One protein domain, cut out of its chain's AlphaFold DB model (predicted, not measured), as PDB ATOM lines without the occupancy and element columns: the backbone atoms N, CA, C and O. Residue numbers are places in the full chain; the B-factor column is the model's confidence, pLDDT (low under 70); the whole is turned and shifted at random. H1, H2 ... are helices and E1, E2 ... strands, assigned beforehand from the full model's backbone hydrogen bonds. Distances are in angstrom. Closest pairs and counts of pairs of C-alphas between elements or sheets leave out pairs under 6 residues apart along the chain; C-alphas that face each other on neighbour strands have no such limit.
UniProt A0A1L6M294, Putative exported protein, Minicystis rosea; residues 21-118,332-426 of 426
ATOM      1  N   ASP A  21     -15.791 -12.478  24.979       60.00
ATOM      2  CA  ASP A  21     -17.023 -13.271  24.911       60.00
ATOM      3  C   ASP A  21     -18.193 -12.527  25.574       60.00
ATOM      4  O   ASP A  21     -19.325 -12.579  25.086       60.00
ATOM      5  N   LYS A  22     -17.918 -11.739  26.621       51.03
ATOM      6  CA  LYS A  22     -18.917 -10.857  27.250       51.03
ATOM      7  C   LYS A  22     -19.123  -9.553  26.503       51.03
ATOM      8  O   LYS A  22     -20.223  -9.017  26.537       51.03
ATOM      9  N   LEU A  23     -18.117  -9.071  25.781       46.28
ATOM     10  CA  LEU A  23     -18.248  -7.988  24.808       46.28
ATOM     11  C   LEU A  23     -19.156  -8.420  23.652       46.28
ATOM     12  O   LEU A  23     -20.030  -7.655  23.267       46.28
ATOM     13  N   ALA A  24     -19.037  -9.659  23.168       50.38
ATOM     14  CA  ALA A  24     -19.955 -10.233  22.182       50.38
ATOM     15  C   ALA A  24     -21.364 -10.482  22.754       50.38
ATOM     16  O   ALA A  24     -22.354 -10.324  22.041       50.38
ATOM     17  N   GLU A  25     -21.488 -10.833  24.040       44.66
ATOM     18  CA  GLU A  25     -22.772 -10.939  24.743       44.66
ATOM     19  C   GLU A  25     -23.411  -9.563  24.981       44.66
ATOM     20  O   GLU A  25     -24.603  -9.410  24.758       44.66
ATOM     21  N   LEU A  26     -22.634  -8.536  25.328       45.84
ATOM     22  CA  LEU A  26     -23.057  -7.138  25.420       45.84
ATOM     23  C   LEU A  26     -23.349  -6.536  24.061       45.84
ATOM     24  O   LEU A  26     -24.236  -5.708  23.982       45.84
ATOM     25  N   GLU A  27     -22.647  -6.914  22.999       49.41
ATOM     26  CA  GLU A  27     -22.976  -6.518  21.634       49.41
ATOM     27  C   GLU A  27     -24.199  -7.274  21.131       49.41
ATOM     28  O   GLU A  27     -24.976  -6.678  20.406       49.41
ATOM     29  N   ARG A  28     -24.452  -8.517  21.561       46.88
ATOM     30  CA  ARG A  28     -25.721  -9.230  21.326       46.88
ATOM     31  C   ARG A  28     -26.865  -8.645  22.131       46.88
ATOM     32  O   ARG A  28     -27.937  -8.466  21.577       46.88
ATOM     33  N   VAL A  29     -26.656  -8.312  23.399       43.69
ATOM     34  CA  VAL A  29     -27.635  -7.654  24.269       43.69
ATOM     35  C   VAL A  29     -27.835  -6.221  23.812       43.69
ATOM     36  O   VAL A  29     -28.966  -5.787  23.756       43.69
ATOM     37  N   ALA A  30     -26.801  -5.501  23.385       41.19
ATOM     38  CA  ALA A  30     -26.905  -4.178  22.781       41.19
ATOM     39  C   ALA A  30     -27.412  -4.241  21.342       41.19
ATOM     40  O   ALA A  30     -27.981  -3.263  20.901       41.19
ATOM     41  N   PHE A  31     -27.269  -5.342  20.604       39.66
ATOM     42  CA  PHE A  31     -27.919  -5.582  19.312       39.66
ATOM     43  C   PHE A  31     -29.390  -5.922  19.522       39.66
ATOM     44  O   PHE A  31     -30.216  -5.378  18.812       39.66
ATOM     45  N   LEU A  32     -29.736  -6.704  20.547       37.69
ATOM     46  CA  LEU A  32     -31.104  -6.943  21.004       37.69
ATOM     47  C   LEU A  32     -31.719  -5.652  21.567       37.69
ATOM     48  O   LEU A  32     -32.849  -5.336  21.242       37.69
ATOM     49  N   MET A  33     -30.968  -4.831  22.308       35.94
ATOM     50  CA  MET A  33     -31.412  -3.529  22.820       35.94
ATOM     51  C   MET A  33     -31.440  -2.458  21.717       35.94
ATOM     52  O   MET A  33     -32.343  -1.632  21.707       35.94
ATOM     53  N   ARG A  34     -30.530  -2.490  20.729       40.69
ATOM     54  CA  ARG A  34     -30.571  -1.639  19.520       40.69
ATOM     55  C   ARG A  34     -31.647  -2.105  18.533       40.69
ATOM     56  O   ARG A  34     -32.158  -1.289  17.765       40.69
ATOM     57  N   ALA A  35     -32.012  -3.385  18.556       43.09
ATOM     58  CA  ALA A  35     -33.185  -3.951  17.893       43.09
ATOM     59  C   ALA A  35     -34.486  -3.644  18.659       43.09
ATOM     60  O   ALA A  35     -35.537  -3.626  18.029       43.09
ATOM     61  N   ASN A  36     -34.397  -3.304  19.953       39.97
ATOM     62  CA  ASN A  36     -35.513  -2.963  20.846       39.97
ATOM     63  C   ASN A  36     -35.640  -1.459  21.161       39.97
ATOM     64  O   ASN A  36     -36.351  -1.090  22.097       39.97
ATOM     65  N   PHE A  37     -35.009  -0.562  20.393       41.12
ATOM     66  CA  PHE A  37     -35.498   0.820  20.383       41.12
ATOM     67  C   PHE A  37     -36.887   0.831  19.742       41.12
ATOM     68  O   PHE A  37     -37.076   0.147  18.732       41.12
ATOM     69  N   PRO A  38     -37.845   1.604  20.276       49.34
ATOM     70  CA  PRO A  38     -39.113   1.823  19.604       49.34
ATOM     71  C   PRO A  38     -38.819   2.321  18.181       49.34
ATOM     72  O   PRO A  38     -38.113   3.310  17.997       49.34
ATOM     73  N   ARG A  39     -39.278   1.577  17.175       76.50
ATOM     74  CA  ARG A  39     -39.143   1.916  15.754       76.50
ATOM     75  C   ARG A  39     -40.538   2.125  15.188       76.50
ATOM     76  O   ARG A  39     -41.499   1.506  15.638       76.50
ATOM     77  N   THR A  40     -40.645   2.960  14.167       89.19
ATOM     78  CA  THR A  40     -41.856   3.079  13.341       89.19
ATOM     79  C   THR A  40     -42.054   1.865  12.431       89.19
ATOM     80  O   THR A  40     -43.107   1.723  11.819       89.19
ATOM     81  N   GLU A  41     -41.066   0.966  12.358       92.00
ATOM     82  CA  GLU A  41     -41.107  -0.260  11.567       92.00
ATOM     83  C   GLU A  41     -40.699  -1.481  12.392       92.00
ATOM     84  O   GLU A  41     -39.719  -1.441  13.139       92.00
ATOM     85  N   GLY A  42     -41.391  -2.601  12.197       92.19
ATOM     86  CA  GLY A  42     -41.142  -3.835  12.938       92.19
ATOM     87  C   GLY A  42     -41.648  -5.058  12.190       92.19
ATOM     88  O   GLY A  42     -42.482  -4.944  11.301       92.19
ATOM     89  N   PHE A  43     -41.146  -6.240  12.530       94.12
ATOM     90  CA  PHE A  43     -41.666  -7.487  11.977       94.12
ATOM     91  C   PHE A  43     -42.573  -8.185  12.986       94.12
ATOM     92  O   PHE A  43     -42.265  -8.242  14.175       94.12
ATOM     93  N   SER A  44     -43.658  -8.776  12.497       94.12
ATOM     94  CA  SER A  44     -44.489  -9.701  13.259       94.12
ATOM     95  C   SER A  44     -44.794 -10.957  12.450       94.12
ATOM     96  O   SER A  44     -44.631 -11.002  11.230       94.12
ATOM     97  N   ARG A  45     -45.185 -12.020  13.148       93.31
ATOM     98  CA  ARG A  45     -45.433 -13.347  12.586       93.31
ATOM     99  C   ARG A  45     -46.788 -13.837  13.062       93.31
ATOM    100  O   ARG A  45     -47.143 -13.645  14.221       93.31
ATOM    101  N   ALA A  46     -47.498 -14.532  12.190       91.94
ATOM    102  CA  ALA A  46     -48.688 -15.282  12.560       91.94
ATOM    103  C   ALA A  46     -48.705 -16.631  11.851       91.94
ATOM    104  O   ALA A  46     -48.014 -16.846  10.852       91.94
ATOM    105  N   GLU A  47     -49.533 -17.527  12.364       89.12
ATOM    106  CA  GLU A  47     -49.974 -18.703  11.637       89.12
ATOM    107  C   GLU A  47     -51.480 -18.604  11.435       89.12
ATOM    108  O   GLU A  47     -52.220 -18.234  12.350       89.12
ATOM    109  N   ARG A  48     -51.934 -18.890  10.219       84.81
ATOM    110  CA  ARG A  48     -53.350 -18.866   9.871       84.81
ATOM    111  C   ARG A  48     -53.633 -19.940   8.839       84.81
ATOM    112  O   ARG A  48     -52.972 -19.979   7.805       84.81
ATOM    113  N   ASP A  49     -54.616 -20.790   9.118       84.69
ATOM    114  CA  ASP A  49     -55.039 -21.871   8.222       84.69
ATOM    115  C   ASP A  49     -53.852 -22.755   7.765       84.69
ATOM    116  O   ASP A  49     -53.730 -23.104   6.591       84.69
ATOM    117  N   GLY A  50     -52.923 -23.048   8.691       86.44
ATOM    118  CA  GLY A  50     -51.701 -23.832   8.444       86.44
ATOM    119  C   GLY A  50     -50.618 -23.121   7.621       86.44
ATOM    120  O   GLY A  50     -49.643 -23.748   7.213       86.44
ATOM    121  N   LYS A  51     -50.776 -21.822   7.338       91.38
ATOM    122  CA  LYS A  51     -49.798 -21.004   6.610       91.38
ATOM    123  C   LYS A  51     -49.076 -20.061   7.558       91.38
ATOM    124  O   LYS A  51     -49.709 -19.361   8.350       91.38
ATOM    125  N   HIS A  52     -47.758 -19.971   7.410       94.19
ATOM    126  CA  HIS A  52     -46.969 -18.955   8.093       94.19
ATOM    127  C   HIS A  52     -47.094 -17.619   7.360       94.19
ATOM    128  O   HIS A  52     -46.971 -17.546   6.136       94.19
ATOM    129  N   ILE A  53     -47.336 -16.556   8.117       94.81
ATOM    130  CA  ILE A  53     -47.460 -15.192   7.615       94.81
ATOM    131  C   ILE A  53     -46.361 -14.360   8.263       94.81
ATOM    132  O   ILE A  53     -46.230 -14.340   9.489       94.81
ATOM    133  N   LEU A  54     -45.592 -13.661   7.432       95.69
ATOM    134  CA  LEU A  54     -44.675 -12.611   7.852       95.69
ATOM    135  C   LEU A  54     -45.314 -11.253   7.554       95.69
ATOM    136  O   LEU A  54     -45.779 -11.025   6.437       95.69
ATOM    137  N   ALA A  55     -45.324 -10.365   8.543       96.06
ATOM    138  CA  ALA A  55     -45.806  -9.000   8.411       96.06
ATOM    139  C   ALA A  55     -44.679  -8.001   8.697       96.06
ATOM    140  O   ALA A  55     -44.047  -8.076   9.750       96.06
ATOM    141  N   LEU A  56     -44.450  -7.054   7.786       95.81
ATOM    142  CA  LEU A  56     -43.707  -5.823   8.054       95.81
ATOM    143  C   LEU A  56     -44.710  -4.739   8.459       95.81
ATOM    144  O   LEU A  56     -45.567  -4.346   7.671       95.81
ATOM    145  N   LEU A  57     -44.605  -4.289   9.698       96.56
ATOM    146  CA  LEU A  57     -45.424  -3.254  10.310       96.56
ATOM    147  C   LEU A  57     -44.795  -1.894  10.044       96.56
ATOM    148  O   LEU A  57     -43.578  -1.758  10.161       96.56
ATOM    149  N   MET A  58     -45.616  -0.904   9.709       95.69
ATOM    150  CA  MET A  58     -45.200   0.476   9.478       95.69
ATOM    151  C   MET A  58     -46.206   1.436  10.096       95.69
ATOM    152  O   MET A  58     -47.366   1.487   9.678       95.69
ATOM    153  N   LYS A  59     -45.748   2.214  11.070       97.25
ATOM    154  CA  LYS A  59     -46.527   3.213  11.793       97.25
ATOM    155  C   LYS A  59     -46.068   4.607  11.389       97.25
ATOM    156  O   LYS A  59     -44.872   4.887  11.377       97.25
ATOM    157  N   ARG A  60     -47.011   5.472  11.024       97.06
ATOM    158  CA  ARG A  60     -46.734   6.863  10.649       97.06
ATOM    159  C   ARG A  60     -47.678   7.824  11.348       97.06
ATOM    160  O   ARG A  60     -48.890   7.612  11.336       97.06
ATOM    161  N   THR A  61     -47.115   8.902  11.877       98.06
ATOM    162  CA  THR A  61     -47.837  10.047  12.436       98.06
ATOM    163  C   THR A  61     -47.927  11.167  11.406       98.06
ATOM    164  O   THR A  61     -46.950  11.492  10.726       98.06
ATOM    165  N   PHE A  62     -49.101  11.778  11.314       98.38
ATOM    166  CA  PHE A  62     -49.433  12.885  10.429       98.38
ATOM    167  C   PHE A  62     -50.051  14.034  11.226       98.38
ATOM    168  O   PHE A  62     -50.830  13.812  12.156       98.38
ATOM    169  N   ARG A  63     -49.779  15.268  10.805       98.31
ATOM    170  CA  ARG A  63     -50.477  16.475  11.248       98.31
ATOM    171  C   ARG A  63     -51.664  16.779  10.347       98.31
ATOM    172  O   ARG A  63     -51.593  16.620   9.133       98.31
ATOM    173  N   ILE A  64     -52.754  17.250  10.937       97.44
ATOM    174  CA  ILE A  64     -53.935  17.742  10.234       97.44
ATOM    175  C   ILE A  64     -53.753  19.239   9.980       97.44
ATOM    176  O   ILE A  64     -54.000  20.072  10.859       97.44
ATOM    177  N   GLU A  65     -53.409  19.583   8.746       94.62
ATOM    178  CA  GLU A  65     -53.220  20.956   8.291       94.62
ATOM    179  C   GLU A  65     -54.203  21.283   7.170       94.62
ATOM    180  O   GLU A  65     -54.279  20.603   6.151       94.62
ATOM    181  N   ASN A  66     -55.024  22.319   7.368       92.31
ATOM    182  CA  ASN A  66     -55.984  22.803   6.366       92.31
ATOM    183  C   ASN A  66     -56.865  21.697   5.732       92.31
ATOM    184  O   ASN A  66     -57.208  21.749   4.551       92.31
ATOM    185  N   GLY A  67     -57.242  20.692   6.531       94.69
ATOM    186  CA  GLY A  67     -58.068  19.561   6.098       94.69
ATOM    187  C   GLY A  67     -57.321  18.463   5.334       94.69
ATOM    188  O   GLY A  67     -57.960  17.617   4.706       94.69
ATOM    189  N   ARG A  68     -55.989  18.449   5.386       95.88
ATOM    190  CA  ARG A  68     -55.125  17.408   4.819       95.88
ATOM    191  C   ARG A  68     -54.220  16.834   5.901       95.88
ATOM    192  O   ARG A  68     -53.925  17.516   6.877       95.88
ATOM    193  N   CYS A  69     -53.804  15.588   5.722       97.12
ATOM    194  CA  CYS A  69     -52.789  14.959   6.554       97.12
ATOM    195  C   CYS A  69     -51.406  15.146   5.919       97.12
ATOM    196  O   CYS A  69     -51.175  14.668   4.811       97.12
ATOM    197  N   GLU A  70     -50.501  15.815   6.626       96.62
ATOM    198  CA  GLU A  70     -49.095  15.983   6.249       96.62
ATOM    199  C   GLU A  70     -48.222  15.126   7.165       96.62
ATOM    200  O   GLU A  70     -48.485  15.046   8.364       96.62
ATOM    201  N   LEU A  71     -47.216  14.436   6.617       96.31
ATOM    202  CA  LEU A  71     -46.346  13.567   7.412       96.31
ATOM    203  C   LEU A  71     -45.639  14.395   8.495       96.31
ATOM    204  O   LEU A  71     -45.018  15.413   8.191       96.31
ATOM    205  N   ALA A  72     -45.749  13.970   9.754       96.06
ATOM    206  CA  ALA A  72     -45.088  14.657  10.858       96.06
ATOM    207  C   ALA A  72     -43.560  14.476  10.783       96.06
ATOM    208  O   ALA A  72     -43.067  13.532  10.162       96.06
ATOM    209  N   GLY A  73     -42.809  15.372  11.429       91.94
ATOM    210  CA  GLY A  73     -41.348  15.275  11.497       91.94
ATOM    211  C   GLY A  73     -40.873  13.978  12.161       91.94
ATOM    212  O   GLY A  73     -41.640  13.326  12.870       91.94
ATOM    213  N   GLU A  74     -39.611  13.603  11.940       88.50
ATOM    214  CA  GLU A  74     -39.032  12.352  12.468       88.50
ATOM    215  C   GLU A  74     -39.157  12.248  13.997       88.50
ATOM    216  O   GLU A  74     -39.569  11.208  14.509       88.50
ATOM    217  N   ASP A  75     -38.923  13.352  14.711       89.19
ATOM    218  CA  ASP A  75     -38.982  13.431  16.180       89.19
ATOM    219  C   ASP A  75     -40.409  13.346  16.757       89.19
ATOM    220  O   ASP A  75     -40.600  13.293  17.972       89.19
ATOM    221  N   GLU A  76     -41.426  13.353  15.897       91.88
ATOM    222  CA  GLU A  76     -42.844  13.330  16.272       91.88
ATOM    223  C   GLU A  76     -43.540  12.024  15.887       91.88
ATOM    224  O   GLU A  76     -44.742  11.853  16.114       91.88
ATOM    225  N   GLN A  77     -42.807  11.101  15.267       94.56
ATOM    226  CA  GLN A  77     -43.362   9.817  14.888       94.56
ATOM    227  C   GLN A  77     -43.678   8.983  16.133       94.56
ATOM    228  O   GLN A  77     -42.846   8.795  17.022       94.56
ATOM    229  N   GLU A  78     -44.899   8.450  16.178       94.50
ATOM    230  CA  GLU A  78     -45.304   7.518  17.218       94.50
ATOM    231  C   GLU A  78     -44.714   6.146  16.900       94.50
ATOM    232  O   GLU A  78     -44.843   5.620  15.793       94.50
ATOM    233  N   MET A  79     -44.067   5.561  17.895       93.50
ATOM    234  CA  MET A  79     -43.352   4.305  17.743       93.50
ATOM    235  C   MET A  79     -44.305   3.112  17.865       93.50
ATOM    236  O   MET A  79     -45.399   3.229  18.427       93.50
ATOM    237  N   LEU A  80     -43.899   1.958  17.331       94.81
ATOM    238  CA  LEU A  80     -44.641   0.712  17.520       94.81
ATOM    239  C   LEU A  80     -44.668   0.320  19.001       94.81
ATOM    240  O   LEU A  80     -43.650   0.379  19.693       94.81
ATOM    241  N   MET A  81     -45.835  -0.119  19.460       93.31
ATOM    242  CA  MET A  81     -46.078  -0.557  20.831       93.31
ATOM    243  C   MET A  81     -46.162  -2.081  20.885       93.31
ATOM    244  O   MET A  81     -46.914  -2.690  20.129       93.31
ATOM    245  N   MET A  82     -45.389  -2.713  21.771       90.44
ATOM    246  CA  MET A  82     -45.398  -4.176  21.938       90.44
ATOM    247  C   MET A  82     -46.484  -4.668  22.895       90.44
ATOM    248  O   MET A  82     -46.954  -5.795  22.757       90.44
ATOM    249  N   ASP A  83     -46.914  -3.812  23.818       90.50
ATOM    250  CA  ASP A  83     -47.846  -4.159  24.885       90.50
ATOM    251  C   ASP A  83     -49.050  -3.217  24.905       90.50
ATOM    252  O   ASP A  83     -49.003  -2.089  24.403       90.50
ATOM    253  N   GLU A  84     -50.133  -3.683  25.524       92.88
ATOM    254  CA  GLU A  84     -51.220  -2.805  25.950       92.88
ATOM    255  C   GLU A  84     -50.698  -1.874  27.054       92.88
ATOM    256  O   GLU A  84     -50.131  -2.324  28.049       92.88
ATOM    257  N   VAL A  85     -50.866  -0.563  26.875       94.81
ATOM    258  CA  VAL A  85     -50.417   0.443  27.846       94.81
ATOM    259  C   VAL A  85     -51.627   1.216  28.346       94.81
ATOM    260  O   VAL A  85     -52.289   1.855  27.526       94.81
ATOM    261  N   PRO A  86     -51.906   1.228  29.660       95.38
ATOM    262  CA  PRO A  86     -53.023   1.984  30.204       95.38
ATOM    263  C   PRO A  86     -52.744   3.491  30.216       95.38
ATOM    264  O   PRO A  86     -51.592   3.932  30.231       95.38
ATOM    265  N   TYR A  87     -53.815   4.285  30.269       93.50
ATOM    266  CA  TYR A  87     -53.746   5.732  30.489       93.50
ATOM    267  C   TYR A  87     -53.107   6.104  31.829       93.50
ATOM    268  O   TYR A  87     -52.446   7.136  31.931       93.50
ATOM    269  N   ASP A  88     -53.330   5.278  32.846       93.38
ATOM    270  CA  ASP A  88     -52.812   5.463  34.195       93.38
ATOM    271  C   ASP A  88     -52.221   4.142  34.686       93.38
ATOM    272  O   ASP A  88     -52.942   3.165  34.880       93.38
ATOM    273  N   ARG A  89     -50.894   4.122  34.845       91.69
ATOM    274  CA  ARG A  89     -50.122   2.959  35.307       91.69
ATOM    275  C   ARG A  89     -50.077   2.840  36.833       91.69
ATOM    276  O   ARG A  89     -49.481   1.897  37.333       91.69
ATOM    277  N   THR A  90     -50.643   3.810  37.550       93.56
ATOM    278  CA  THR A  90     -50.700   3.828  39.019       93.56
ATOM    279  C   THR A  90     -51.999   3.238  39.562       93.56
ATOM    280  O   THR A  90     -52.126   3.040  40.764       93.56
ATOM    281  N   VAL A  91     -52.966   2.951  38.684       90.69
ATOM    282  CA  VAL A  91     -54.201   2.263  39.058       90.69
ATOM    283  C   VAL A  91     -53.898   0.787  39.293       90.69
ATOM    284  O   VAL A  91     -53.459   0.088  38.381       90.69
ATOM    285  N   GLU A  92     -54.168   0.329  40.508       88.38
ATOM    286  CA  GLU A  92     -53.964  -1.053  40.939       88.38
ATOM    287  C   GLU A  92     -55.282  -1.835  41.002       88.38
ATOM    288  O   GLU A  92     -56.369  -1.257  41.128       88.38
ATOM    289  N   SER A  93     -55.161  -3.166  40.954       87.56
ATOM    290  CA  SER A  93     -56.270  -4.097  41.184       87.56
ATOM    291  C   SER A  93     -56.987  -3.769  42.499       87.56
ATOM    292  O   SER A  93     -56.327  -3.433  43.483       87.56
ATOM    293  N   PRO A  94     -58.325  -3.857  42.558       91.31
ATOM    294  CA  PRO A  94     -59.252  -4.310  41.513       91.31
ATOM    295  C   PRO A  94     -59.698  -3.183  40.566       91.31
ATOM    296  O   PRO A  94     -60.538  -3.388  39.700       91.31
ATOM    297  N   ARG A  95     -59.173  -1.959  40.694       93.88
ATOM    298  CA  ARG A  95     -59.473  -0.909  39.711       93.88
ATOM    299  C   ARG A  95     -58.722  -1.199  38.417       93.88
ATOM    300  O   ARG A  95     -57.657  -1.803  38.396       93.88
ATOM    301  N   SER A  96     -59.291  -0.732  37.314       93.12
ATOM    302  CA  SER A  96     -58.697  -0.858  35.987       93.12
ATOM    303  C   SER A  96     -58.566   0.513  35.342       93.12
ATOM    304  O   SER A  96     -59.395   1.394  35.565       93.12
ATOM    305  N   SER A  97     -57.545   0.682  34.509       95.00
ATOM    306  CA  SER A  97     -57.346   1.875  33.688       95.00
ATOM    307  C   SER A  97     -57.555   1.523  32.215       95.00
ATOM    308  O   SER A  97     -57.125   0.447  31.790       95.00
ATOM    309  N   PRO A  98     -58.229   2.374  31.421       96.88
ATOM    310  CA  PRO A  98     -58.440   2.080  30.014       96.88
ATOM    311  C   PRO A  98     -57.125   2.084  29.225       96.88
ATOM    312  O   PRO A  98     -56.203   2.829  29.580       96.88
ATOM    313  N   PRO A  99     -57.031   1.309  28.130       96.44
ATOM    314  CA  PRO A  99     -55.840   1.291  27.292       96.44
ATOM    315  C   PRO A  99     -55.680   2.616  26.531       96.44
ATOM    316  O   PRO A  99     -56.592   3.077  25.851       96.44
ATOM    317  N   LEU A 100     -54.496   3.217  26.633       96.62
ATOM    318  CA  LEU A 100     -54.038   4.330  25.797       96.62
ATOM    319  C   LEU A 100     -53.423   3.818  24.488       96.62
ATOM    320  O   LEU A 100     -53.620   4.418  23.430       96.62
ATOM    321  N   PHE A 101     -52.680   2.714  24.563       95.81
ATOM    322  CA  PHE A 101     -52.096   2.037  23.410       95.81
ATOM    323  C   PHE A 101     -52.405   0.546  23.451       95.81
ATOM    324  O   PHE A 101     -52.543  -0.041  24.523       95.81
ATOM    325  N   MET A 102     -52.461  -0.054  22.266       95.06
ATOM    326  CA  MET A 102     -52.589  -1.493  22.071       95.06
ATOM    327  C   MET A 102     -51.292  -2.060  21.497       95.06
ATOM    328  O   MET A 102     -50.465  -1.326  20.964       95.06
ATOM    329  N   ASN A 103     -51.160  -3.382  21.552       93.69
ATOM    330  CA  ASN A 103     -50.093  -4.091  20.858       93.69
ATOM    331  C   ASN A 103     -50.228  -3.911  19.328       93.69
ATOM    332  O   ASN A 103     -51.179  -4.405  18.716       93.69
ATOM    333  N   ASP A 104     -49.259  -3.226  18.720       96.25
ATOM    334  CA  ASP A 104     -49.152  -3.005  17.275       96.25
ATOM    335  C   ASP A 104     -48.612  -4.248  16.540       96.25
ATOM    336  O   ASP A 104     -48.807  -4.394  15.335       96.25
ATOM    337  N   TYR A 105     -47.982  -5.191  17.249       95.06
ATOM    338  CA  TYR A 105     -47.364  -6.402  16.697       95.06
ATOM    339  C   TYR A 105     -48.362  -7.512  16.347       95.06
ATOM    340  O   TYR A 105     -48.005  -8.690  16.257       95.06
ATOM    341  N   VAL A 106     -49.614  -7.161  16.065       93.56
ATOM    342  CA  VAL A 106     -50.612  -8.098  15.548       93.56
ATOM    343  C   VAL A 106     -50.435  -8.240  14.036       93.56
ATOM    344  O   VAL A 106     -50.877  -7.396  13.267       93.56
ATOM    345  N   ALA A 107     -49.797  -9.329  13.596       90.94
ATOM    346  CA  ALA A 107     -49.412  -9.518  12.190       90.94
ATOM    347  C   ALA A 107     -50.589  -9.511  11.197       90.94
ATOM    348  O   ALA A 107     -50.408  -9.193  10.021       90.94
ATOM    349  N   VAL A 108     -51.778  -9.928  11.643       93.06
ATOM    350  CA  VAL A 108     -52.960 -10.060  10.791       93.06
ATOM    351  C   VAL A 108     -54.180  -9.509  11.509       93.06
ATOM    352  O   VAL A 108     -54.668 -10.108  12.462       93.06
ATOM    353  N   LYS A 109     -54.713  -8.410  10.982       95.25
ATOM    354  CA  LYS A 109     -56.075  -7.931  11.229       95.25
ATOM    355  C   LYS A 109     -56.933  -8.121   9.987       95.25
ATOM    356  O   LYS A 109     -56.437  -8.041   8.859       95.25
ATOM    357  N   ARG A 110     -58.223  -8.397  10.187       93.00
ATOM    358  CA  ARG A 110     -59.190  -8.528   9.082       93.00
ATOM    359  C   ARG A 110     -59.787  -7.182   8.675       93.00
ATOM    360  O   ARG A 110     -60.160  -7.024   7.522       93.00
ATOM    361  N   LYS A 111     -59.937  -6.277   9.640       96.81
ATOM    362  CA  LYS A 111     -60.609  -4.983   9.497       96.81
ATOM    363  C   LYS A 111     -59.647  -3.863   9.876       96.81
ATOM    364  O   LYS A 111     -58.659  -4.108  10.572       96.81
ATOM    365  N   THR A 112     -59.971  -2.641   9.482       98.00
ATOM    366  CA  THR A 112     -59.295  -1.437   9.971       98.00
ATOM    367  C   THR A 112     -59.971  -0.954  11.251       98.00
ATOM    368  O   THR A 112     -61.173  -0.687  11.258       98.00
ATOM    369  N   ASP A 113     -59.200  -0.825  12.327       98.50
ATOM    370  CA  ASP A 113     -59.644  -0.206  13.577       98.50
ATOM    371  C   ASP A 113     -59.634   1.327  13.441       98.50
ATOM    372  O   ASP A 113     -58.577   1.925  13.235       98.50
ATOM    373  N   VAL A 114     -60.794   1.977  13.567       98.56
ATOM    374  CA  VAL A 114     -60.902   3.442  13.648       98.56
ATOM    375  C   VAL A 114     -61.005   3.846  15.112       98.56
ATOM    376  O   VAL A 114     -61.948   3.470  15.801       98.56
ATOM    377  N   VAL A 115     -60.049   4.636  15.587       98.75
ATOM    378  CA  VAL A 115     -59.964   5.049  16.991       98.75
ATOM    379  C   VAL A 115     -59.930   6.563  17.073       98.75
ATOM    380  O   VAL A 115     -59.209   7.219  16.324       98.75
ATOM    381  N   VAL A 116     -60.707   7.136  17.989       98.69
ATOM    382  CA  VAL A 116     -60.712   8.579  18.238       98.69
ATOM    383  C   VAL A 116     -60.370   8.833  19.697       98.69
ATOM    384  O   VAL A 116     -61.159   8.533  20.587       98.69
ATOM    385  N   GLN A 117     -59.206   9.435  19.920       98.56
ATOM    386  CA  GLN A 117     -58.700   9.785  21.244       98.56
ATOM    387  C   GLN A 117     -58.759  11.295  21.454       98.56
ATOM    388  O   GLN A 117     -58.361  12.090  20.596       98.56
ATOM    389  N   GLY A 118     -59.205  11.732  22.628       96.12
ATOM    390  CA  GLY A 118     -59.115  13.140  22.981       96.12
ATOM    391  C   GLY A 118     -60.129  13.597  24.001       96.12
ATOM    392  O   GLY A 118     -60.374  12.930  24.999       96.12
ATOM    393  N   ARG A 332     -62.948  -2.354   5.263       90.06
ATOM    394  CA  ARG A 332     -61.826  -1.702   4.593       90.06
ATOM    395  C   ARG A 332     -62.006  -0.196   4.663       90.06
ATOM    396  O   ARG A 332     -63.003   0.315   4.158       90.06
ATOM    397  N   LEU A 333     -61.043   0.495   5.259       95.69
ATOM    398  CA  LEU A 333     -60.982   1.951   5.208       95.69
ATOM    399  C   LEU A 333     -60.109   2.385   4.027       95.69
ATOM    400  O   LEU A 333     -59.018   1.847   3.829       95.69
ATOM    401  N   ALA A 334     -60.584   3.343   3.234       95.25
ATOM    402  CA  ALA A 334     -59.788   3.882   2.138       95.25
ATOM    403  C   ALA A 334     -58.586   4.681   2.684       95.25
ATOM    404  O   ALA A 334     -58.735   5.414   3.665       95.25
ATOM    405  N   PRO A 335     -57.399   4.603   2.056       95.62
ATOM    406  CA  PRO A 335     -56.223   5.356   2.497       95.62
ATOM    407  C   PRO A 335     -56.395   6.876   2.365       95.62
ATOM    408  O   PRO A 335     -55.610   7.619   2.945       95.62
ATOM    409  N   ASP A 336     -57.400   7.346   1.619       95.81
ATOM    410  CA  ASP A 336     -57.800   8.748   1.448       95.81
ATOM    411  C   ASP A 336     -59.188   9.054   2.056       95.81
ATOM    412  O   ASP A 336     -59.816  10.065   1.710       95.81
ATOM    413  N   ALA A 337     -59.678   8.194   2.961       96.75
ATOM    414  CA  ALA A 337     -60.988   8.339   3.592       96.75
ATOM    415  C   ALA A 337     -61.171   9.727   4.226       96.75
ATOM    416  O   ALA A 337     -60.244  10.334   4.776       96.75
ATOM    417  N   SER A 338     -62.397  10.242   4.136       97.19
ATOM    418  CA  SER A 338     -62.753  11.552   4.684       97.19
ATOM    419  C   SER A 338     -63.295  11.412   6.100       97.19
ATOM    420  O   SER A 338     -64.170  10.588   6.356       97.19
ATOM    421  N   PHE A 339     -62.825  12.272   6.996       98.44
ATOM    422  CA  PHE A 339     -63.262  12.344   8.384       98.44
ATOM    423  C   PHE A 339     -63.921  13.690   8.670       98.44
ATOM    424  O   PHE A 339     -63.471  14.742   8.207       98.44
ATOM    425  N   GLU A 340     -64.971  13.665   9.483       98.56
ATOM    426  CA  GLU A 340     -65.540  14.837  10.133       98.56
ATOM    427  C   GLU A 340     -65.813  14.517  11.600       98.56
ATOM    428  O   GLU A 340     -66.605  13.631  11.913       98.56
ATOM    429  N   ILE A 341     -65.168  15.259  12.499       98.62
ATOM    430  CA  ILE A 341     -65.343  15.126  13.944       98.62
ATOM    431  C   ILE A 341     -65.782  16.471  14.518       98.62
ATOM    432  O   ILE A 341     -65.225  17.518  14.168       98.62
ATOM    433  N   ARG A 342     -66.795  16.459  15.388       98.62
ATOM    434  CA  ARG A 342     -67.370  17.669  15.996       98.62
ATOM    435  C   ARG A 342     -67.227  17.676  17.509       98.62
ATOM    436  O   ARG A 342     -67.257  16.624  18.137       98.62
ATOM    437  N   GLY A 343     -67.058  18.872  18.073       98.25
ATOM    438  CA  GLY A 343     -66.989  19.101  19.520       98.25
ATOM    439  C   GLY A 343     -65.708  18.608  20.210       98.25
ATOM    440  O   GLY A 343     -65.633  18.654  21.430       98.25
ATOM    441  N   MET A 344     -64.689  18.161  19.461       98.38
ATOM    442  CA  MET A 344     -63.454  17.579  20.024       98.38
ATOM    443  C   MET A 344     -62.178  18.417  19.814       98.38
ATOM    444  O   MET A 344     -61.067  17.890  19.838       98.38
ATOM    445  N   HIS A 345     -62.305  19.724  19.572       97.38
ATOM    446  CA  HIS A 345     -61.161  20.633  19.449       97.38
ATOM    447  C   HIS A 345     -61.450  21.957  20.174       97.38
ATOM    448  O   HIS A 345     -62.499  22.552  19.938       97.38
ATOM    449  N   PRO A 346     -60.497  22.516  20.946       93.88
ATOM    450  CA  PRO A 346     -60.732  23.666  21.841       93.88
ATOM    451  C   PRO A 346     -61.086  24.997  21.151       93.88
ATOM    452  O   PRO A 346     -61.335  25.999  21.805       93.88
ATOM    453  N   ARG A 347     -61.033  25.053  19.817       94.00
ATOM    454  CA  ARG A 347     -61.188  26.288  19.020       94.00
ATOM    455  C   ARG A 347     -62.018  26.087  17.758       94.00
ATOM    456  O   ARG A 347     -62.422  27.055  17.126       94.00
ATOM    457  N   ARG A 348     -62.227  24.836  17.340       94.50
ATOM    458  CA  ARG A 348     -62.888  24.479  16.087       94.50
ATOM    459  C   ARG A 348     -64.018  23.525  16.429       94.50
ATOM    460  O   ARG A 348     -63.765  22.397  16.831       94.50
ATOM    461  N   GLN A 349     -65.258  23.958  16.229       94.31
ATOM    462  CA  GLN A 349     -66.426  23.095  16.449       94.31
ATOM    463  C   GLN A 349     -66.449  21.876  15.517       94.31
ATOM    464  O   GLN A 349     -67.047  20.855  15.837       94.31
ATOM    465  N   ARG A 350     -65.782  21.980  14.363       97.19
ATOM    466  CA  ARG A 350     -65.692  20.943  13.339       97.19
ATOM    467  C   ARG A 350     -64.244  20.799  12.882       97.19
ATOM    468  O   ARG A 350     -63.645  21.774  12.428       97.19
ATOM    469  N   VAL A 351     -63.717  19.582  12.952       98.00
ATOM    470  CA  VAL A 351     -62.440  19.171  12.362       98.00
ATOM    471  C   VAL A 351     -62.764  18.218  11.218       98.00
ATOM    472  O   VAL A 351     -63.262  17.120  11.448       98.00
ATOM    473  N   ALA A 352     -62.535  18.658   9.983       98.00
ATOM    474  CA  ALA A 352     -62.758  17.851   8.789       98.00
ATOM    475  C   ALA A 352     -61.455  17.733   8.001       98.00
ATOM    476  O   ALA A 352     -60.783  18.743   7.790       98.00
ATOM    477  N   PHE A 353     -61.103  16.519   7.587       98.06
ATOM    478  CA  PHE A 353     -59.863  16.239   6.871       98.06
ATOM    479  C   PHE A 353     -59.976  14.978   6.009       98.06
ATOM    480  O   PHE A 353     -60.948  14.227   6.114       98.06
ATOM    481  N   ARG A 354     -58.980  14.750   5.152       97.69
ATOM    482  CA  ARG A 354     -58.777  13.473   4.462       97.69
ATOM    483  C   ARG A 354     -57.476  12.833   4.906       97.69
ATOM    484  O   ARG A 354     -56.491  13.545   5.111       97.69
ATOM    485  N   LEU A 355     -57.493  11.508   5.006       97.62
ATOM    486  CA  LEU A 355     -56.282  10.705   5.130       97.62
ATOM    487  C   LEU A 355     -55.334  10.967   3.943       97.62
ATOM    488  O   LEU A 355     -55.788  11.431   2.891       97.62
ATOM    489  N   PRO A 356     -54.022  10.709   4.095       96.19
ATOM    490  CA  PRO A 356     -53.007  11.125   3.122       96.19
ATOM    491  C   PRO A 356     -53.179  10.509   1.725       96.19
ATOM    492  O   PRO A 356     -52.607  11.011   0.761       96.19
ATOM    493  N   GLY A 357     -53.955   9.432   1.584       95.00
ATOM    494  CA  GLY A 357     -54.079   8.707   0.323       95.00
ATOM    495  C   GLY A 357     -52.804   7.962  -0.048       95.00
ATOM    496  O   GLY A 357     -52.626   7.621  -1.210       95.00
ATOM    497  N   GLU A 358     -51.905   7.721   0.905       92.44
ATOM    498  CA  GLU A 358     -50.657   6.994   0.682       92.44
ATOM    499  C   GLU A 358     -50.811   5.526   1.082       92.44
ATOM    500  O   GLU A 358     -51.296   5.214   2.171       92.44
ATOM    501  N   VAL A 359     -50.368   4.627   0.204       95.25
ATOM    502  CA  VAL A 359     -50.294   3.187   0.467       95.25
ATOM    503  C   VAL A 359     -48.825   2.772   0.417       95.25
ATOM    504  O   VAL A 359     -48.156   3.059  -0.583       95.25
ATOM    505  N   PRO A 360     -48.306   2.114   1.463       94.69
ATOM    506  CA  PRO A 360     -46.963   1.570   1.421       94.69
ATOM    507  C   PRO A 360     -46.842   0.441   0.395       94.69
ATOM    508  O   PRO A 360     -47.746  -0.372   0.204       94.69
ATOM    509  N   GLU A 361     -45.672   0.362  -0.217       94.81
ATOM    510  CA  GLU A 361     -45.209  -0.750  -1.028       94.81
ATOM    511  C   GLU A 361     -43.939  -1.287  -0.384       94.81
ATOM    512  O   GLU A 361     -43.040  -0.528  -0.024       94.81
ATOM    513  N   ALA A 362     -43.878  -2.602  -0.210       93.19
ATOM    514  CA  ALA A 362     -42.743  -3.244   0.417       93.19
ATOM    515  C   ALA A 362     -42.388  -4.525  -0.324       93.19
ATOM    516  O   ALA A 362     -43.262  -5.300  -0.722       93.19
ATOM    517  N   GLN A 363     -41.089  -4.751  -0.474       93.44
ATOM    518  CA  GLN A 363     -40.527  -5.997  -0.968       93.44
ATOM    519  C   GLN A 363     -39.532  -6.545   0.048       93.44
ATOM    520  O   GLN A 363     -38.728  -5.787   0.596       93.44
ATOM    521  N   LEU A 364     -39.577  -7.858   0.280       91.31
ATOM    522  CA  LEU A 364     -38.630  -8.571   1.134       91.31
ATOM    523  C   LEU A 364     -37.826  -9.580   0.324       91.31
ATOM    524  O   LEU A 364     -38.383 -10.327  -0.482       91.31
ATOM    525  N   GLU A 365     -36.525  -9.651   0.586       90.44
ATOM    526  CA  GLU A 365     -35.665 -10.713   0.064       90.44
ATOM    527  C   GLU A 365     -35.845 -11.991   0.902       90.44
ATOM    528  O   GLU A 365     -35.089 -12.261   1.831       90.44
ATOM    529  N   LEU A 366     -36.895 -12.768   0.615       85.06
ATOM    530  CA  LEU A 366     -37.229 -13.989   1.371       85.06
ATOM    531  C   LEU A 366     -36.328 -15.182   1.022       85.06
ATOM    532  O   LEU A 366     -36.275 -16.172   1.755       85.06
ATOM    533  N   SER A 367     -35.647 -15.107  -0.117       81.44
ATOM    534  CA  SER A 367     -34.623 -16.040  -0.582       81.44
ATOM    535  C   SER A 367     -33.534 -15.241  -1.296       81.44
ATOM    536  O   SER A 367     -33.864 -14.214  -1.892       81.44
ATOM    537  N   PRO A 368     -32.262 -15.680  -1.273       82.88
ATOM    538  CA  PRO A 368     -31.166 -14.920  -1.870       82.88
ATOM    539  C   PRO A 368     -31.449 -14.537  -3.331       82.88
ATOM    540  O   PRO A 368     -31.677 -15.401  -4.177       82.88
ATOM    541  N   GLY A 369     -31.449 -13.239  -3.615       81.75
ATOM    542  CA  GLY A 369     -31.720 -12.638  -4.920       81.75
ATOM    543  C   GLY A 369     -33.198 -12.502  -5.299       81.75
ATOM    544  O   GLY A 369     -33.483 -11.982  -6.377       81.75
ATOM    545  N   VAL A 370     -34.146 -12.943  -4.462       85.56
ATOM    546  CA  VAL A 370     -35.582 -12.962  -4.791       85.56
ATOM    547  C   VAL A 370     -36.361 -12.001  -3.899       85.56
ATOM    548  O   VAL A 370     -36.682 -12.308  -2.750       85.56
ATOM    549  N   LEU A 371     -36.723 -10.849  -4.467       87.88
ATOM    550  CA  LEU A 371     -37.619  -9.876  -3.844       87.88
ATOM    551  C   LEU A 371     -39.080 -10.294  -4.034       87.88
ATOM    552  O   LEU A 371     -39.573 -10.403  -5.155       87.88
ATOM    553  N   SER A 372     -39.776 -10.517  -2.924       90.38
ATOM    554  CA  SER A 372     -41.204 -10.832  -2.886       90.38
ATOM    555  C   SER A 372     -41.986  -9.606  -2.437       90.38
ATOM    556  O   SER A 372     -41.677  -9.038  -1.390       90.38
ATOM    557  N   SER A 373     -42.991  -9.199  -3.214       93.56
ATOM    558  CA  SER A 373     -43.892  -8.104  -2.841       93.56
ATOM    559  C   SER A 373     -44.826  -8.514  -1.708       93.56
ATOM    560  O   SER A 373     -45.313  -9.644  -1.670       93.56
ATOM    561  N   LEU A 374     -45.088  -7.579  -0.801       95.00
ATOM    562  CA  LEU A 374     -45.982  -7.770   0.334       95.00
ATOM    563  C   LEU A 374     -47.333  -7.107   0.058       95.00
ATOM    564  O   LEU A 374     -47.402  -6.032  -0.539       95.00
ATOM    565  N   GLU A 375     -48.410  -7.732   0.526       95.94
ATOM    566  CA  GLU A 375     -49.768  -7.204   0.415       95.94
ATOM    567  C   GLU A 375     -50.042  -6.170   1.526       95.94
ATOM    568  O   GLU A 375     -49.920  -6.518   2.704       95.94
ATOM    569  N   PRO A 376     -50.414  -4.918   1.193       96.38
ATOM    570  CA  PRO A 376     -50.717  -3.892   2.184       96.38
ATOM    571  C   PRO A 376     -52.099  -4.069   2.818       96.38
ATOM    572  O   PRO A 376     -53.108  -4.225   2.126       96.38
ATOM    573  N   HIS A 377     -52.164  -3.912   4.138       97.19
ATOM    574  CA  HIS A 377     -53.404  -3.795   4.895       97.19
ATOM    575  C   HIS A 377     -53.313  -2.650   5.909       97.19
ATOM    576  O   HIS A 377     -52.363  -2.577   6.686       97.19
ATOM    577  N   LEU A 378     -54.307  -1.755   5.910       97.81
ATOM    578  CA  LEU A 378     -54.422  -0.686   6.902       97.81
ATOM    579  C   LEU A 378     -55.061  -1.258   8.171       97.81
ATOM    580  O   LEU A 378     -56.259  -1.545   8.196       97.81
ATOM    581  N   ASP A 379     -54.258  -1.452   9.211       98.06
ATOM    582  CA  ASP A 379     -54.677  -2.105  10.452       98.06
ATOM    583  C   ASP A 379     -55.412  -1.157  11.388       98.06
ATOM    584  O   ASP A 379     -56.410  -1.549  11.996       98.06
ATOM    585  N   SER A 380     -54.943   0.085  11.501       98.38
ATOM    586  CA  SER A 380     -55.601   1.090  12.330       98.38
ATOM    587  C   SER A 380     -55.371   2.522  11.862       98.38
ATOM    588  O   SER A 380     -54.365   2.849  11.226       98.38
ATOM    589  N   VAL A 381     -56.332   3.376  12.217       98.62
ATOM    590  CA  VAL A 381     -56.257   4.833  12.128       98.62
ATOM    591  C   VAL A 381     -56.678   5.411  13.472       98.62
ATOM    592  O   VAL A 381     -57.835   5.288  13.871       98.62
ATOM    593  N   VAL A 382     -55.742   6.063  14.158       98.81
ATOM    594  CA  VAL A 382     -55.989   6.787  15.409       98.81
ATOM    595  C   VAL A 382     -56.059   8.273  15.100       98.81
ATOM    596  O   VAL A 382     -55.119   8.837  14.553       98.81
ATOM    597  N   VAL A 383     -57.159   8.924  15.458       98.69
ATOM    598  CA  VAL A 383     -57.366  10.359  15.248       98.69
ATOM    599  C   VAL A 383     -57.378  11.069  16.595       98.69
ATOM    600  O   VAL A 383     -58.132  10.692  17.493       98.69
ATOM    601  N   ARG A 384     -56.590  12.142  16.725       98.56
ATOM    602  CA  ARG A 384     -56.541  13.007  17.914       98.56
ATOM    603  C   ARG A 384     -56.937  14.437  17.535       98.56
ATOM    604  O   ARG A 384     -56.066  15.283  17.322       98.56
ATOM    605  N   PRO A 385     -58.248  14.758  17.453       97.81
ATOM    606  CA  PRO A 385     -58.719  16.010  16.849       97.81
ATOM    607  C   PRO A 385     -58.199  17.263  17.559       97.81
ATOM    608  O   PRO A 385     -57.795  18.218  16.903       97.81
ATOM    609  N   HIS A 386     -58.156  17.239  18.892       96.25
ATOM    610  CA  HIS A 386     -57.647  18.329  19.727       96.25
ATOM    611  C   HIS A 386     -56.151  18.631  19.523       96.25
ATOM    612  O   HIS A 386     -55.727  19.750  19.801       96.25
ATOM    613  N   ARG A 387     -55.372  17.657  19.030       95.69
ATOM    614  CA  ARG A 387     -53.949  17.807  18.675       95.69
ATOM    615  C   ARG A 387     -53.733  18.061  17.187       95.69
ATOM    616  O   ARG A 387     -52.638  18.440  16.799       95.69
ATOM    617  N   GLY A 388     -54.765  17.865  16.366       97.19
ATOM    618  CA  GLY A 388     -54.624  17.878  14.916       97.19
ATOM    619  C   GLY A 388     -53.690  16.769  14.440       97.19
ATOM    620  O   GLY A 388     -52.806  17.041  13.647       97.19
ATOM    621  N   GLU A 389     -53.850  15.546  14.943       98.31
ATOM    622  CA  GLU A 389     -52.933  14.435  14.669       98.31
ATOM    623  C   GLU A 389     -53.693  13.188  14.204       98.31
ATOM    624  O   GLU A 389     -54.812  12.919  14.657       98.31
ATOM    625  N   VAL A 390     -53.078  12.436  13.291       98.69
ATOM    626  CA  VAL A 390     -53.531  11.124  12.823       98.69
ATOM    627  C   VAL A 390     -52.355  10.160  12.853       98.69
ATOM    628  O   VAL A 390     -51.288  10.484  12.346       98.69
ATOM    629  N   VAL A 391     -52.553   8.959  13.381       98.62
ATOM    630  CA  VAL A 391     -51.568   7.874  13.334       98.62
ATOM    631  C   VAL A 391     -52.147   6.720  12.535       98.62
ATOM    632  O   VAL A 391     -53.276   6.297  12.782       98.62
ATOM    633  N   MET A 392     -51.388   6.217  11.567       98.56
ATOM    634  CA  MET A 392     -51.775   5.081  10.731       98.56
ATOM    635  C   MET A 392     -50.800   3.932  10.939       98.56
ATOM    636  O   MET A 392     -49.588   4.143  10.874       98.56
ATOM    637  N   LEU A 393     -51.327   2.724  11.132       98.25
ATOM    638  CA  LEU A 393     -50.548   1.489  11.169       98.25
ATOM    639  C   LEU A 393     -50.905   0.617   9.970       98.25
ATOM    640  O   LEU A 393     -52.061   0.235   9.784       98.25
ATOM    641  N   TRP A 394     -49.894   0.266   9.189       98.00
ATOM    642  CA  TRP A 394     -49.995  -0.686   8.093       98.00
ATOM    643  C   TRP A 394     -49.289  -1.987   8.457       98.00
ATOM    644  O   TRP A 394     -48.182  -1.952   8.993       98.00
ATOM    645  N   SER A 395     -49.872  -3.122   8.073       96.94
ATOM    646  CA  SER A 395     -49.145  -4.384   7.944       96.94
ATOM    647  C   SER A 395     -49.014  -4.768   6.477       96.94
ATOM    648  O   SER A 395     -49.988  -4.865   5.734       96.94
ATOM    649  N   MET A 396     -47.777  -5.012   6.066       96.19
ATOM    650  CA  MET A 396     -47.414  -5.533   4.755       96.19
ATOM    651  C   MET A 396     -47.169  -7.025   4.904       96.19
ATOM    652  O   MET A 396     -46.270  -7.419   5.642       96.19
ATOM    653  N   ARG A 397     -47.965  -7.863   4.249       95.56
ATOM    654  CA  ARG A 397     -48.054  -9.291   4.575       95.56
ATOM    655  C   ARG A 397     -47.571 -10.161   3.423       95.56
ATOM    656  O   ARG A 397     -47.888  -9.904   2.266       95.56
ATOM    657  N   ALA A 398     -46.852 -11.230   3.743       94.75
ATOM    658  CA  ALA A 398     -46.505 -12.287   2.802       94.75
ATOM    659  C   ALA A 398     -46.714 -13.659   3.448       94.75
ATOM    660  O   ALA A 398     -46.391 -13.866   4.621       94.75
ATOM    661  N   VAL A 399     -47.233 -14.610   2.669       94.31
ATOM    662  CA  VAL A 399     -47.215 -16.024   3.057       94.31
ATOM    663  C   VAL A 399     -45.805 -16.549   2.843       94.31
ATOM    664  O   VAL A 399     -45.240 -16.406   1.759       94.31
ATOM    665  N   VAL A 400     -45.247 -17.164   3.876       93.12
ATOM    666  CA  VAL A 400     -43.879 -17.674   3.886       93.12
ATOM    667  C   VAL A 400     -43.864 -19.184   4.134       93.12
ATOM    668  O   VAL A 400     -44.773 -19.711   4.777       93.12
ATOM    669  N   PRO A 401     -42.853 -19.917   3.635       90.25
ATOM    670  CA  PRO A 401     -42.825 -21.378   3.740       90.25
ATOM    671  C   PRO A 401     -42.548 -21.885   5.161       90.25
ATOM    672  O   PRO A 401     -42.809 -23.045   5.457       90.25
ATOM    673  N   ARG A 402     -41.999 -21.035   6.035       92.25
ATOM    674  CA  ARG A 402     -41.651 -21.366   7.419       92.25
ATOM    675  C   ARG A 402     -41.697 -20.128   8.303       92.25
ATOM    676  O   ARG A 402     -41.669 -18.998   7.815       92.25
ATOM    677  N   ARG A 403     -41.665 -20.343   9.614       90.56
ATOM    678  CA  ARG A 403     -41.413 -19.279  10.588       90.56
ATOM    679  C   ARG A 403     -39.947 -18.815  10.517       90.56
ATOM    680  O   ARG A 403     -39.042 -19.644  10.425       90.56
ATOM    681  N   TYR A 404     -39.735 -17.500  10.562       89.38
ATOM    682  CA  TYR A 404     -38.412 -16.868  10.649       89.38
ATOM    683  C   TYR A 404     -38.048 -16.594  12.115       89.38
ATOM    684  O   TYR A 404     -38.928 -16.220  12.903       89.38
ATOM    685  N   THR A 405     -36.781 -16.778  12.486       89.38
ATOM    686  CA  THR A 405     -36.238 -16.404  13.805       89.38
ATOM    687  C   THR A 405     -36.014 -14.895  13.893       89.38
ATOM    688  O   THR A 405     -35.990 -14.205  12.877       89.38
ATOM    689  N   ASP A 406     -35.849 -14.359  15.102       85.81
ATOM    690  CA  ASP A 406     -35.624 -12.914  15.282       85.81
ATOM    691  C   ASP A 406     -34.301 -12.452  14.649       85.81
ATOM    692  O   ASP A 406     -34.239 -11.376  14.058       85.81
ATOM    693  N   GLU A 407     -33.272 -13.303  14.690       86.50
ATOM    694  CA  GLU A 407     -31.993 -13.067  14.013       86.50
ATOM    695  C   GLU A 407     -32.167 -12.982  12.491       86.50
ATOM    696  O   GLU A 407     -31.688 -12.040  11.864       86.50
ATOM    697  N   GLU A 408     -32.919 -13.911  11.894       88.31
ATOM    698  CA  GLU A 408     -33.188 -13.893  10.454       88.31
ATOM    699  C   GLU A 408     -33.973 -12.646  10.040       88.31
ATOM    700  O   GLU A 408     -33.652 -12.029   9.024       88.31
ATOM    701  N   LEU A 409     -34.969 -12.239  10.835       88.88
ATOM    702  CA  LEU A 409     -35.740 -11.017  10.593       88.88
ATOM    703  C   LEU A 409     -34.857  -9.764  10.610       88.88
ATOM    704  O   LEU A 409     -35.070  -8.863   9.799       88.88
ATOM    705  N   GLY A 410     -33.854  -9.717  11.490       82.56
ATOM    706  CA  GLY A 410     -32.881  -8.623  11.556       82.56
ATOM    707  C   GLY A 410     -31.978  -8.514  10.322       82.56
ATOM    708  O   GLY A 410     -31.437  -7.442  10.059       82.56
ATOM    709  N   LEU A 411     -31.840  -9.597   9.551       85.44
ATOM    710  CA  LEU A 411     -30.999  -9.674   8.353       85.44
ATOM    711  C   LEU A 411     -31.786  -9.547   7.040       85.44
ATOM    712  O   LEU A 411     -31.174  -9.401   5.979       85.44
ATOM    713  N   LEU A 412     -33.122  -9.601   7.084       86.56
ATOM    714  CA  LEU A 412     -33.952  -9.493   5.887       86.56
ATOM    715  C   LEU A 412     -33.755  -8.136   5.211       86.56
ATOM    716  O   LEU A 412     -34.091  -7.081   5.759       86.56
ATOM    717  N   ARG A 413     -33.272  -8.170   3.967       85.75
ATOM    718  CA  ARG A 413     -33.240  -6.975   3.129       85.75
ATOM    719  C   ARG A 413     -34.655  -6.602   2.728       85.75
ATOM    720  O   ARG A 413     -35.455  -7.454   2.333       85.75
ATOM    721  N   ARG A 414     -34.936  -5.305   2.816       88.75
ATOM    722  CA  ARG A 414     -36.237  -4.739   2.488       88.75
ATOM    723  C   ARG A 414     -36.096  -3.466   1.680       88.75
ATOM    724  O   ARG A 414     -35.176  -2.682   1.900       88.75
ATOM    725  N   VAL A 415     -37.040  -3.269   0.774       87.31
ATOM    726  CA  VAL A 415     -37.241  -2.013   0.051       87.31
ATOM    727  C   VAL A 415     -38.641  -1.539   0.389       87.31
ATOM    728  O   VAL A 415     -39.585  -2.317   0.270       87.31
ATOM    729  N   VAL A 416     -38.755  -0.291   0.838       88.94
ATOM    730  CA  VAL A 416     -40.021   0.330   1.229       88.94
ATOM    731  C   VAL A 416     -40.175   1.644   0.474       88.94
ATOM    732  O   VAL A 416     -39.258   2.464   0.442       88.94
ATOM    733  N   SER A 417     -41.345   1.846  -0.118       89.81
ATOM    734  CA  SER A 417     -41.768   3.100  -0.738       89.81
ATOM    735  C   SER A 417     -43.224   3.390  -0.390       89.81
ATOM    736  O   SER A 417     -43.950   2.523   0.086       89.81
ATOM    737  N   PHE A 418     -43.667   4.622  -0.620       88.81
ATOM    738  CA  PHE A 418     -45.070   5.006  -0.479       88.81
ATOM    739  C   PHE A 418     -45.561   5.541  -1.814       88.81
ATOM    740  O   PHE A 418     -44.913   6.396  -2.420       88.81
ATOM    741  N   ARG A 419     -46.711   5.040  -2.271       88.62
ATOM    742  CA  ARG A 419     -47.388   5.555  -3.461       88.62
ATOM    743  C   ARG A 419     -48.654   6.304  -3.074       88.62
ATOM    744  O   ARG A 419     -49.422   5.842  -2.233       88.62
ATOM    745  N   SER A 420     -48.902   7.433  -3.724       84.38
ATOM    746  CA  SER A 420     -50.184   8.127  -3.611       84.38
ATOM    747  C   SER A 420     -51.231   7.433  -4.482       84.38
ATOM    748  O   SER A 420     -51.003   7.187  -5.667       84.38
ATOM    749  N   VAL A 421     -52.401   7.155  -3.917       75.88
ATOM    750  CA  VAL A 421     -53.578   6.683  -4.646       75.88
ATOM    751  C   VAL A 421     -54.145   7.870  -5.419       75.88
ATOM    752  O   VAL A 421     -54.534   8.885  -4.840       75.88
ATOM    753  N   ARG A 422     -54.156   7.785  -6.753       55.56
ATOM    754  CA  ARG A 422     -54.775   8.821  -7.588       55.56
ATOM    755  C   ARG A 422     -56.294   8.698  -7.501       55.56
ATOM    756  O   ARG A 422     -56.841   7.600  -7.577       55.56
ATOM    757  N   ALA A 423     -56.983   9.833  -7.400       45.53
ATOM    758  CA  ALA A 423     -58.442   9.874  -7.433       45.53
ATOM    759  C   ALA A 423     -58.968   9.235  -8.736       45.53
ATOM    760  O   ALA A 423     -58.825   9.819  -9.807       45.53
ATOM    761  N   GLY A 424     -59.564   8.040  -8.643       43.91
ATOM    762  CA  GLY A 424     -60.157   7.328  -9.785       43.91
ATOM    763  C   GLY A 424     -59.767   5.854  -9.923       43.91
ATOM    764  O   GLY A 424     -60.470   5.129 -10.620       43.91
ATOM    765  N   GLU A 425     -58.720   5.390  -9.239       43.94
ATOM    766  CA  GLU A 425     -58.377   3.963  -9.145       43.94
ATOM    767  C   GLU A 425     -59.113   3.362  -7.936       43.94
ATOM    768  O   GLU A 425     -58.583   3.327  -6.828       43.94
ATOM    769  N   ARG A 426     -60.387   3.000  -8.124       41.59
ATOM    770  CA  ARG A 426     -61.213   2.314  -7.119       41.59
ATOM    771  C   ARG A 426     -61.464   0.868  -7.501       41.59
ATOM    772  O   ARG A 426     -61.780   0.643  -8.690       41.59
TER     773      ARG A 426
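AT A GLANCE: This is residues 21 to 118 and 332 to 426 of the 426 residues of the protein "Putative exported protein" of Minicystis rosea (UniProt A0A1L6M294). A large, twisted sheet, E1, E2, E3, E5, E10 and E11, and a smaller sheet, E9, E8 and E12, form a sandwich, two sheets partly face to face, with their strands crossed at 44 degrees. The hairpin E6 and E7 packs on E3 through E7, while residues 21 to 30 of H1 and residues 90 to 95 of the link from E3 to E4 stick out. The printed part has 193 residues with two named helices and twelve named strands, in the order H1, E1 to E11, H2, E12, and its class is mostly strand. The large sheet is branched and mixed; the small one has the order E9, E8, E12 and is antiparallel. The whole is compact, with a radius of gyration of the C-alphas of 18.8 A and spans of 59 by 51 by 35 A.

HOW THE PARTS SIT: H1, residues 21 to 35, is on neither sheet. E1, residues 41 to 48, E2, 51 to 65, and E3, 68 to 71, form a meander, each strand the antiparallel neighbour of the one before; N 44 and O 55 are 2.9 A apart, N 63 and O 70 2.8 A. E1 and E3 lie on one side of E2, and E11, residues 389 to 400, on the other side, with N 56 and O 396 at 2.8 A. E4, residues 99 to 101, pairs with no named strand, but residues 85 to 86 pair with it, antiparallel. E5, residues 112 to 116, is parallel to E10, 375 to 384, with N 113 and O 379 at 2.9 A; E10 and E11 are a hairpin, with N 377 and O 395 at 2.9 A. E6, residues 338 to 342, and E7, 350 to 354, are a hairpin, with N 339 and O 353 at 2.9 A; the closest C-alphas of E3 and E7, Arg 68 and Phe 353, are 5.3 A apart. E8, residues 358 to 367, has E9, 370 to 373, and E12, 414 to 420, as antiparallel neighbours: N 364 and O 372, and N 359 and O 419, are each 2.9 A apart. H2, residues 406 to 411, only grazes the large sheet. In both helices every O i to N i+4 pair is within hydrogen-bond range.

IN THESE COORDINATES: H1 begins at C-alpha 21 (-17.023, -13.271, 24.911) and is 19.9 A long. E2 is 42.1 A long, E11 35.1 A, E8 28.1 A and E10 27.6 A. E12 ends at C-alpha 420 (-50.184, 8.127, -3.611).

THE WHOLE: The C-alphas farthest apart, Asp 21 and Gln 349, are 61.9 A apart. Residues 119 to 331 are not printed; C-alphas 118 and 332 are 23.8 A apart across this cut. The link from E3 to E4 is long, 27 residues. Residues 21 to 38 and 422 to 426 have pLDDT under 70.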